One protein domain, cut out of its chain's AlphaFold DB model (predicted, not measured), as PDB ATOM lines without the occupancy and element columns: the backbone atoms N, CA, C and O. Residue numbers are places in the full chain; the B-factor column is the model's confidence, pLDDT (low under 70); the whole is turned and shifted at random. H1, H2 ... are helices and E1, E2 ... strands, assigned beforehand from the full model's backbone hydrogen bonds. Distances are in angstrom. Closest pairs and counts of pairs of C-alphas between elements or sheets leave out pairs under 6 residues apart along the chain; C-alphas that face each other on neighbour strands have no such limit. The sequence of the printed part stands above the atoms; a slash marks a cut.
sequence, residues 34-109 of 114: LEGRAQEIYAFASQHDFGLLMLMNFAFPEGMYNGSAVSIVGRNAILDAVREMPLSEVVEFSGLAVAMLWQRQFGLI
ATOM      1  N   LEU A  34      63.152  70.849  55.768       89.06
ATOM      2  CA  LEU A  34      63.949  71.870  55.100       89.06
ATOM      3  C   LEU A  34      64.556  72.795  56.162       89.06
ATOM      4  O   LEU A  34      63.827  73.418  56.928       89.06
ATOM      5  N   GLU A  35      65.878  72.883  56.197       88.88
ATOM      6  CA  GLU A  35      66.624  73.761  57.107       88.88
ATOM      7  C   GLU A  35      67.078  75.053  56.413       88.88
ATOM      8  O   GLU A  35      67.279  76.079  57.058       88.88
ATOM      9  N   GLY A  36      67.225  75.029  55.087       89.94
ATOM     10  CA  GLY A  36      67.703  76.171  54.317       89.94
ATOM     11  C   GLY A  36      67.765  75.892  52.825       89.94
ATOM     12  O   GLY A  36      67.254  74.877  52.349       89.94
ATOM     13  N   ARG A  37      68.401  76.792  52.075       90.75
ATOM     14  CA  ARG A  37      68.670  76.607  50.642       90.75
ATOM     15  C   ARG A  37      70.096  76.996  50.295       90.75
ATOM     16  O   ARG A  37      70.593  77.993  50.812       90.75
ATOM     17  N   ALA A  38      70.715  76.213  49.421       89.94
ATOM     18  CA  ALA A  38      72.008  76.487  48.815       89.94
ATOM     19  C   ALA A  38      71.781  77.108  47.432       89.94
ATOM     20  O   ALA A  38      71.348  76.441  46.494       89.94
ATOM     21  N   GLN A  39      72.020  78.410  47.338       90.81
ATOM     22  CA  GLN A  39      71.842  79.213  46.136       90.81
ATOM     23  C   GLN A  39      73.210  79.571  45.588       90.81
ATOM     24  O   GLN A  39      73.945  80.347  46.196       90.81
ATOM     25  N   GLU A  40      73.572  78.988  44.454       88.25
ATOM     26  CA  GLU A  40      74.959  78.980  44.016       88.25
ATOM     27  C   GLU A  40      75.112  79.364  42.549       88.25
ATOM     28  O   GLU A  40      74.260  79.087  41.704       88.25
ATOM     29  N   ILE A  41      76.254  79.975  42.247       89.19
ATOM     30  CA  ILE A  41      76.763  80.161  40.896       89.19
ATOM     31  C   ILE A  41      78.177  79.599  40.857       89.19
ATOM     32  O   ILE A  41      79.028  79.997  41.653       89.19
ATOM     33  N   TYR A  42      78.461  78.726  39.893       87.62
ATOM     34  CA  TYR A  42      79.834  78.336  39.582       87.62
ATOM     35  C   TYR A  42      80.121  78.449  38.091       87.62
ATOM     36  O   TYR A  42      79.286  78.127  37.247       87.62
ATOM     37  N   ALA A  43      81.317  78.924  37.758       87.94
ATOM     38  CA  ALA A  43      81.750  79.144  36.382       87.94
ATOM     39  C   ALA A  43      83.196  78.698  36.188       87.94
ATOM     40  O   ALA A  43      84.025  78.865  37.083       87.94
ATOM     41  N   PHE A  44      83.530  78.174  35.008       86.00
ATOM     42  CA  PHE A  44      84.928  77.899  34.674       86.00
ATOM     43  C   PHE A  44      85.695  79.214  34.552       86.00
ATOM     44  O   PHE A  44      85.428  80.031  33.675       86.00
ATOM     45  N   ALA A  45      86.664  79.409  35.440       83.00
ATOM     46  CA  ALA A  45      87.381  80.669  35.599       83.00
ATOM     47  C   ALA A  45      88.876  80.558  35.274       83.00
ATOM     48  O   ALA A  45      89.621  81.520  35.459       83.00
ATOM     49  N   SER A  46      89.333  79.400  34.787       78.69
ATOM     50  CA  SER A  46      90.736  79.175  34.446       78.69
ATOM     51  C   SER A  46      90.929  78.647  33.034       78.69
ATOM     52  O   SER A  46      90.254  77.725  32.585       78.69
ATOM     53  N   GLN A  47      91.893  79.248  32.333       76.81
ATOM     54  CA  GLN A  47      92.253  78.905  30.954       76.81
ATOM     55  C   GLN A  47      93.240  77.739  30.850       76.81
ATOM     56  O   GLN A  47      93.484  77.243  29.748       76.81
ATOM     57  N   HIS A  48      93.849  77.347  31.970       76.44
ATOM     58  CA  HIS A  48      94.938  76.371  32.005       76.44
ATOM     59  C   HIS A  48      94.583  75.098  32.772       76.44
ATOM     60  O   HIS A  48      95.214  74.070  32.546       76.44
ATOM     61  N   ASP A  49      93.577  75.150  33.642       75.56
ATOM     62  CA  ASP A  49      93.119  74.022  34.445       75.56
ATOM     63  C   ASP A  49      91.603  74.087  34.692       75.56
ATOM     64  O   ASP A  49      90.943  75.079  34.379       75.56
ATOM     65  N   PHE A  50      91.035  73.015  35.250       76.69
ATOM     66  CA  PHE A  50      89.625  72.956  35.647       76.69
ATOM     67  C   PHE A  50      89.403  73.684  36.982       76.69
ATOM     68  O   PHE A  50      89.066  73.086  38.002       76.69
ATOM     69  N   GLY A  51      89.632  74.995  36.970       81.19
ATOM     70  CA  GLY A  51      89.333  75.882  38.088       81.19
ATOM     71  C   GLY A  51      87.947  76.497  37.943       81.19
ATOM     72  O   GLY A  51      87.691  77.221  36.978       81.19
ATOM     73  N   LEU A  52      87.072  76.252  38.915       84.81
ATOM     74  CA  LEU A  52      85.795  76.947  39.036       84.81
ATOM     75  C   LEU A  52      85.962  78.192  39.914       84.81
ATOM     76  O   LEU A  52      86.678  78.156  40.910       84.81
ATOM     77  N   LEU A  53      85.296  79.289  39.568       86.31
ATOM     78  CA  LEU A  53      84.955  80.343  40.520       86.31
ATOM     79  C   LEU A  53      83.564  80.023  41.053       86.31
ATOM     80  O   LEU A  53      82.657  79.817  40.249       86.31
ATOM     81  N   MET A  54      83.408  79.977  42.371       85.69
ATOM     82  CA  MET A  54      82.129  79.711  43.023       85.69
ATOM     83  C   MET A  54      81.690  80.902  43.860       85.69
ATOM     84  O   MET A  54      82.523  81.544  44.495       85.69
ATOM     85  N   LEU A  55      80.385  81.147  43.859       87.50
ATOM     86  CA  LEU A  55      79.639  82.003  44.770       87.50
ATOM     87  C   LEU A  55      78.500  81.142  45.317       87.50
ATOM     88  O   LEU A  55      77.585  80.820  44.567       87.50
ATOM     89  N   MET A  56      78.567  80.741  46.581       85.00
ATOM     90  CA  MET A  56      77.561  79.885  47.217       85.00
ATOM     91  C   MET A  56      76.926  80.628  48.380       85.00
ATOM     92  O   MET A  56      77.647  81.085  49.260       85.00
ATOM     93  N   ASN A  57      75.602  80.732  48.395       86.62
ATOM     94  CA  ASN A  57      74.836  81.371  49.455       86.62
ATOM     95  C   ASN A  57      73.949  80.337  50.145       86.62
ATOM     96  O   ASN A  57      73.045  79.777  49.533       86.62
ATOM     97  N   PHE A  58      74.163  80.132  51.437       86.50
ATOM     98  CA  PHE A  58      73.294  79.323  52.280       86.50
ATOM     99  C   PHE A  58      72.324  80.236  53.016       86.50
ATOM    100  O   PHE A  58      72.739  80.971  53.909       86.50
ATOM    101  N   ALA A  59      71.051  80.209  52.627       88.25
ATOM    102  CA  ALA A  59      70.000  81.018  53.232       88.25
ATOM    103  C   ALA A  59      69.152  80.171  54.185       88.25
ATOM    104  O   ALA A  59      68.683  79.091  53.812       88.25
ATOM    105  N   PHE A  60      68.919  80.679  55.395       87.88
ATOM    106  CA  PHE A  60      68.169  79.979  56.438       87.88
ATOM    107  C   PHE A  60      66.835  80.701  56.702       87.88
ATOM    108  O   PHE A  60      66.822  81.755  57.340       87.88
ATOM    109  N   PRO A  61      65.698  80.178  56.206       83.88
ATOM    110  CA  PRO A  61      64.395  80.830  56.344       83.88
ATOM    111  C   PRO A  61      63.728  80.582  57.705       83.88
ATOM    112  O   PRO A  61      62.741  81.234  58.029       83.88
ATOM    113  N   GLU A  62      64.225  79.629  58.499       82.75
ATOM    114  CA  GLU A  62      63.600  79.200  59.751       82.75
ATOM    115  C   GLU A  62      64.643  78.861  60.832       82.75
ATOM    116  O   GLU A  62      65.848  78.796  60.587       82.75
ATOM    117  N   GLY A  63      64.175  78.653  62.066       81.44
ATOM    118  CA  GLY A  63      65.011  78.233  63.192       81.44
ATOM    119  C   GLY A  63      65.848  79.353  63.816       81.44
ATOM    120  O   GLY A  63      65.527  80.538  63.720       81.44
ATOM    121  N   MET A  64      66.928  78.969  64.503       79.25
ATOM    122  CA  MET A  64      67.793  79.898  65.253       79.25
ATOM    123  C   MET A  64      68.581  80.874  64.367       79.25
ATOM    124  O   MET A  64      69.118  81.857  64.867       79.25
ATOM    125  N   TYR A  65      68.643  80.591  63.066       77.88
ATOM    126  CA  TYR A  65      69.362  81.366  62.057       77.88
ATOM    127  C   TYR A  65      68.407  82.041  61.065       77.88
ATOM    128  O   TYR A  65      68.849  82.494  60.013       77.88
ATOM    129  N   ASN A  66      67.111  82.117  61.388       83.25
ATOM    130  CA  ASN A  66      66.104  82.713  60.516       83.25
ATOM    131  C   ASN A  66      66.523  84.122  60.054       83.25
ATOM    132  O   ASN A  66      66.822  84.996  60.874       83.25
ATOM    133  N   GLY A  67      66.548  84.314  58.735       81.81
ATOM    134  CA  GLY A  67      66.888  85.572  58.080       81.81
ATOM    135  C   GLY A  67      68.389  85.818  57.934       81.81
ATOM    136  O   GLY A  67      68.766  86.862  57.416       81.81
ATOM    137  N   SER A  68      69.240  84.888  58.374       82.06
ATOM    138  CA  SER A  68      70.686  84.955  58.135       82.06
ATOM    139  C   SER A  68      71.099  84.189  56.881       82.06
ATOM    140  O   SER A  68      70.392  83.283  56.419       82.06
ATOM    141  N   ALA A  69      72.271  84.544  56.356       81.25
ATOM    142  CA  ALA A  69      72.896  83.849  55.247       81.25
ATOM    143  C   ALA A  69      74.405  83.681  55.461       81.25
ATOM    144  O   ALA A  69      75.057  84.451  56.167       81.25
ATOM    145  N   VAL A  70      74.973  82.650  54.839       79.75
ATOM    146  CA  VAL A  70      76.425  82.466  54.748       79.75
ATOM    147  C   VAL A  70      76.808  82.412  53.282       79.75
ATOM    148  O   VAL A  70      76.296  81.571  52.547       79.75
ATOM    149  N   SER A  71      77.727  83.283  52.877       80.75
ATOM    150  CA  SER A  71      78.267  83.302  51.523       80.75
ATOM    151  C   SER A  71      79.672  82.698  51.486       80.75
ATOM    152  O   SER A  71      80.455  82.789  52.431       80.75
ATOM    153  N   ILE A  72      80.006  82.038  50.387       78.00
ATOM    154  CA  ILE A  72      81.341  81.513  50.119       78.00
ATOM    155  C   ILE A  72      81.704  81.936  48.707       78.00
ATOM    156  O   ILE A  72      81.055  81.503  47.756       78.00
ATOM    157  N   VAL A  73      82.745  82.760  48.560       83.12
ATOM    158  CA  VAL A  73      83.317  83.091  47.250       83.12
ATOM    159  C   VAL A  73      84.735  82.569  47.182       83.12
ATOM    160  O   VAL A  73      85.569  82.828  48.044       83.12
ATOM    161  N   GLY A  74      85.047  81.813  46.143       81.19
ATOM    162  CA  GLY A  74      86.378  81.245  46.067       81.19
ATOM    163  C   GLY A  74      86.651  80.485  44.796       81.19
ATOM    164  O   GLY A  74      85.754  80.109  44.041       81.19
ATOM    165  N   ARG A  75      87.940  80.250  44.575       81.62
ATOM    166  CA  ARG A  75      88.393  79.331  43.544       81.62
ATOM    167  C   ARG A  75      88.242  77.902  44.057       81.62
ATOM    168  O   ARG A  75      88.740  77.576  45.127       81.62
ATOM    169  N   ASN A  76      87.612  77.053  43.261       77.75
ATOM    170  CA  ASN A  76      87.447  75.634  43.513       77.75
ATOM    171  C   ASN A  76      88.215  74.830  42.452       77.75
ATOM    172  O   ASN A  76      87.807  74.752  41.291       77.75
ATOM    173  N   ALA A  77      89.356  74.265  42.848       79.81
ATOM    174  CA  ALA A  77      90.128  73.341  42.024       79.81
ATOM    175  C   ALA A  77      89.497  71.945  42.119       79.81
ATOM    176  O   ALA A  77      89.879  71.124  42.946       79.81
ATOM    177  N   ILE A  78      88.465  71.698  41.310       73.19
ATOM    178  CA  ILE A  78      87.571  70.543  41.493       73.19
ATOM    179  C   ILE A  78      88.275  69.182  41.358       73.19
ATOM    180  O   ILE A  78      87.796  68.195  41.910       73.19
ATOM    181  N   LEU A  79      89.407  69.137  40.648       78.38
ATOM    182  CA  LEU A  79      90.202  67.924  40.437       78.38
ATOM    183  C   LEU A  79      91.163  67.606  41.593       78.38
ATOM    184  O   LEU A  79      91.741  66.520  41.608       78.38
ATOM    185  N   ASP A  80      91.329  68.516  42.552       79.06
ATOM    186  CA  ASP A  80      92.203  68.299  43.701       79.06
ATOM    187  C   ASP A  80      91.476  67.489  44.786       79.06
ATOM    188  O   ASP A  80      90.304  67.726  45.092       79.06
ATOM    189  N   ALA A  81      92.189  66.535  45.397       71.06
ATOM    190  CA  ALA A  81      91.640  65.658  46.436       71.06
ATOM    191  C   ALA A  81      91.285  66.406  47.734       71.06
ATOM    192  O   ALA A  81      90.361  66.020  48.447       71.06
ATOM    193  N   VAL A  82      92.015  67.479  48.043       68.44
ATOM    194  CA  VAL A  82      91.736  68.377  49.165       68.44
ATOM    195  C   VAL A  82      91.573  69.771  48.595       68.44
ATOM    196  O   VAL A  82      92.473  70.279  47.932       68.44
ATOM    197  N   ARG A  83      90.422  70.386  48.862       66.62
ATOM    198  CA  ARG A  83      90.095  71.715  48.351       66.62
ATOM    199  C   ARG A  83      90.002  72.678  49.512       66.62
ATOM    200  O   ARG A  83      89.072  72.616  50.313       66.62
ATOM    201  N   GLU A  84      90.984  73.559  49.595       63.28
ATOM    202  CA  GLU A  84      90.916  74.710  50.481       63.28
ATOM    203  C   GLU A  84      90.092  75.781  49.776       63.28
ATOM    204  O   GLU A  84      90.561  76.449  48.855       63.28
ATOM    205  N   MET A  85      88.827  75.906  50.167       63.22
ATOM    206  CA  MET A  85      87.988  77.001  49.703       63.22
ATOM    207  C   MET A  85      88.124  78.143  50.709       63.22
ATOM    208  O   MET A  85      87.677  77.990  51.850       63.22
ATOM    209  N   PRO A  86      88.765  79.267  50.341       55.06
ATOM    210  CA  PRO A  86      88.808  80.414  51.227       55.06
ATOM    211  C   PRO A  86      87.375  80.897  51.458       55.06
ATOM    212  O   PRO A  86      86.648  81.185  50.510       55.06
ATOM    213  N   LEU A  87      86.964  80.980  52.722       54.28
ATOM    214  CA  LEU A  87      85.747  81.689  53.100       54.28
ATOM    215  C   LEU A  87      86.017  83.179  52.900       54.28
ATOM    216  O   LEU A  87      86.711  83.801  53.703       54.28
ATOM    217  N   SER A  88      85.549  83.738  51.791       54.12
ATOM    218  CA  SER A  88      85.853  85.126  51.440       54.12
ATOM    219  C   SER A  88      84.887  86.140  52.043       54.12
ATOM    220  O   SER A  88      85.260  87.304  52.153       54.12
ATOM    221  N   GLU A  89      83.653  85.753  52.393       50.41
ATOM    222  CA  GLU A  89      82.652  86.734  52.813       50.41
ATOM    223  C   GLU A  89      81.499  86.117  53.610       50.41
ATOM    224  O   GLU A  89      80.655  85.415  53.076       50.41
ATOM    225  N   VAL A  90      81.422  86.427  54.902       53.44
ATOM    226  CA  VAL A  90      80.202  86.222  55.683       53.44
ATOM    227  C   VAL A  90      79.330  87.459  55.492       53.44
ATOM    228  O   VAL A  90      79.580  88.495  56.113       53.44
ATOM    229  N   VAL A  91      78.313  87.355  54.643       56.94
ATOM    230  CA  VAL A  91      77.323  88.415  54.452       56.94
ATOM    231  C   VAL A  91      76.096  88.056  55.278       56.94
ATOM    232  O   VAL A  91      75.235  87.311  54.837       56.94
ATOM    233  N   GLU A  92      76.052  88.611  56.489       51.66
ATOM    234  CA  GLU A  92      74.845  88.743  57.315       51.66
ATOM    235  C   GLU A  92      74.492  87.570  58.248       51.66
ATOM    236  O   GLU A  92      73.685  86.684  57.967       51.66
ATOM    237  N   PHE A  93      75.012  87.670  59.474       53.16
ATOM    238  CA  PHE A  93      74.387  87.051  60.635       53.16
ATOM    239  C   PHE A  93      73.440  88.046  61.300       53.16
ATOM    240  O   PHE A  93      73.821  89.189  61.565       53.16
ATOM    241  N   SER A  94      72.256  87.582  61.695       51.31
ATOM    242  CA  SER A  94      71.414  88.256  62.683       51.31
ATOM    243  C   SER A  94      72.064  88.168  64.081       51.31
ATOM    244  O   SER A  94      71.547  87.552  65.005       51.31
ATOM    245  N   GLY A  95      73.253  88.765  64.246       52.47
ATOM    246  CA  GLY A  95      73.957  88.910  65.524       52.47
ATOM    247  C   GLY A  95      75.431  88.478  65.518       52.47
ATOM    248  O   GLY A  95      75.796  87.394  65.066       52.47
ATOM    249  N   LEU A  96      76.288  89.306  66.128       50.81
ATOM    250  CA  LEU A  96      77.740  89.086  66.271       50.81
ATOM    251  C   LEU A  96      78.103  87.759  66.968       50.81
ATOM    252  O   LEU A  96      79.145  87.173  66.684       50.81
ATOM    253  N   ALA A  97      77.252  87.264  67.871       49.28
ATOM    254  CA  ALA A  97      77.479  86.004  68.582       49.28
ATOM    255  C   ALA A  97      77.425  84.784  67.649       49.28
ATOM    256  O   ALA A  97      78.247  83.878  67.774       49.28
ATOM    257  N   VAL A  98      76.502  84.792  66.684       57.00
ATOM    258  CA  VAL A  98      76.375  83.725  65.686       57.00
ATOM    259  C   VAL A  98      77.564  83.755  64.728       57.00
ATOM    260  O   VAL A  98      78.137  82.705  64.444       57.00
ATOM    261  N   ALA A  99      78.011  84.954  64.341       55.00
ATOM    262  CA  ALA A  99      79.203  85.138  63.516       55.00
ATOM    263  C   ALA A  99      80.468  84.544  64.140       55.00
ATOM    264  O   ALA A  99      81.216  83.818  63.486       55.00
ATOM    265  N   MET A 100      80.678  84.802  65.433       52.44
ATOM    266  CA  MET A 100      81.831  84.285  66.170       52.44
ATOM    267  C   MET A 100      81.774  82.762  66.372       52.44
ATOM    268  O   MET A 100      82.807  82.095  66.284       52.44
ATOM    269  N   LEU A 101      80.586  82.193  66.612       55.94
ATOM    270  CA  LEU A 101      80.385  80.739  66.705       55.94
ATOM    271  C   LEU A 101      80.676  80.041  65.373       55.94
ATOM    272  O   LEU A 101      81.362  79.020  65.357       55.94
ATOM    273  N   TRP A 102      80.234  80.626  64.261       56.41
ATOM    274  CA  TRP A 102      80.499  80.102  62.923       56.41
ATOM    275  C   TRP A 102      81.978  80.175  62.541       56.41
ATOM    276  O   TRP A 102      82.544  79.175  62.099       56.41
ATOM    277  N   GLN A 103      82.640  81.314  62.777       52.25
ATOM    278  CA  GLN A 103      84.070  81.472  62.493       52.25
ATOM    279  C   GLN A 103      84.923  80.470  63.289       52.25
ATOM    280  O   GLN A 103      85.886  79.912  62.764       52.25
ATOM    281  N   ARG A 104      84.545  80.199  64.545       50.16
ATOM    282  CA  ARG A 104      85.216  79.215  65.403       50.16
ATOM    283  C   ARG A 104      84.984  77.769  64.951       50.16
ATOM    284  O   ARG A 104      85.878  76.947  65.121       50.16
ATOM    285  N   GLN A 105      83.806  77.459  64.414       48.12
ATOM    286  CA  GLN A 105      83.428  76.101  64.024       48.12
ATOM    287  C   GLN A 105      83.914  75.729  62.608       48.12
ATOM    288  O   GLN A 105      84.204  74.561  62.364       48.12
ATOM    289  N   PHE A 106      84.040  76.698  61.690       51.50
ATOM    290  CA  PHE A 106      84.220  76.430  60.253       51.50
ATOM    291  C   PHE A 106      85.318  77.251  59.557       51.50
ATOM    292  O   PHE A 106      85.376  77.243  58.332       51.50
ATOM    293  N   GLY A 107      86.210  77.937  60.289       43.56
ATOM    294  CA  GLY A 107      87.237  78.849  59.743       43.56
ATOM    295  C   GLY A 107      88.179  78.289  58.658       43.56
ATOM    296  O   GLY A 107      88.905  79.055  58.031       43.56
ATOM    297  N   LEU A 108      88.137  76.983  58.394       49.91
ATOM    298  CA  LEU A 108      88.621  76.359  57.168       49.91
ATOM    299  C   LEU A 108      87.676  75.189  56.843       49.91
ATOM    300  O   LEU A 108      87.704  74.167  57.532       49.91
ATOM    301  N   ILE A 109      86.811  75.315  55.832       50.81
ATOM    302  CA  ILE A 109      85.989  74.173  55.405       50.81
ATOM    303  C   ILE A 109      86.872  73.266  54.549       50.81
ATOM    304  O   ILE A 109      87.118  73.533  53.375       50.81
TER     305      ILE A 109
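Overview. This is residues 34 to 109 of the 114 residues of the protein "Dirigent protein" of Gossypium davidsonii (UniProt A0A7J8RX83). A long, twisted ribbon of three antiparallel strands, order E1 - E2 - E3, makes the length; past its E3 edge the backbone folds back through short E4 to helix H1. Seventy-six residues are printed, with four named strands, then one named helix, class mixed. The whole is only just loose, close to compact: radius of gyration of the C-alphas 13.9 A, spans 42 by 23 by 18 A.

Arrangement. Start at E1, residues 34 to 44; it forms a hairpin with E2, residues 51 to 60, at 161 degrees, N 39 to O 57 being 2.8 A, within hydrogen-bond range. E2 and E3, residues 68 to 77, form the next hairpin at 166 degrees, with N 56 to O 72 at 2.9 A, completing a meander, each strand the antiparallel neighbour of the one before. E3 bends by 52 degrees at Gly 74, whose C-alpha is 5.8 A from that of Met 85, the closest pair with E4, residues 83 to 85, which pairs with no named strand. H1, residues 96 to 106, is not on the sheet; its O i to N i+4 pairs are all within range.

Along the chain. Find C-alpha 34 at (63.949, 71.870, 55.100); E1 runs 29.9 A, E2 28.3 A, E3 27.8 A. H1 runs 15.4 A to C-alpha 106 at (84.220, 76.430, 60.253).

Size, cuts and confidence. The printed part has no cut and no long link. Look at residues 82 to 109: pLDDT is under 70.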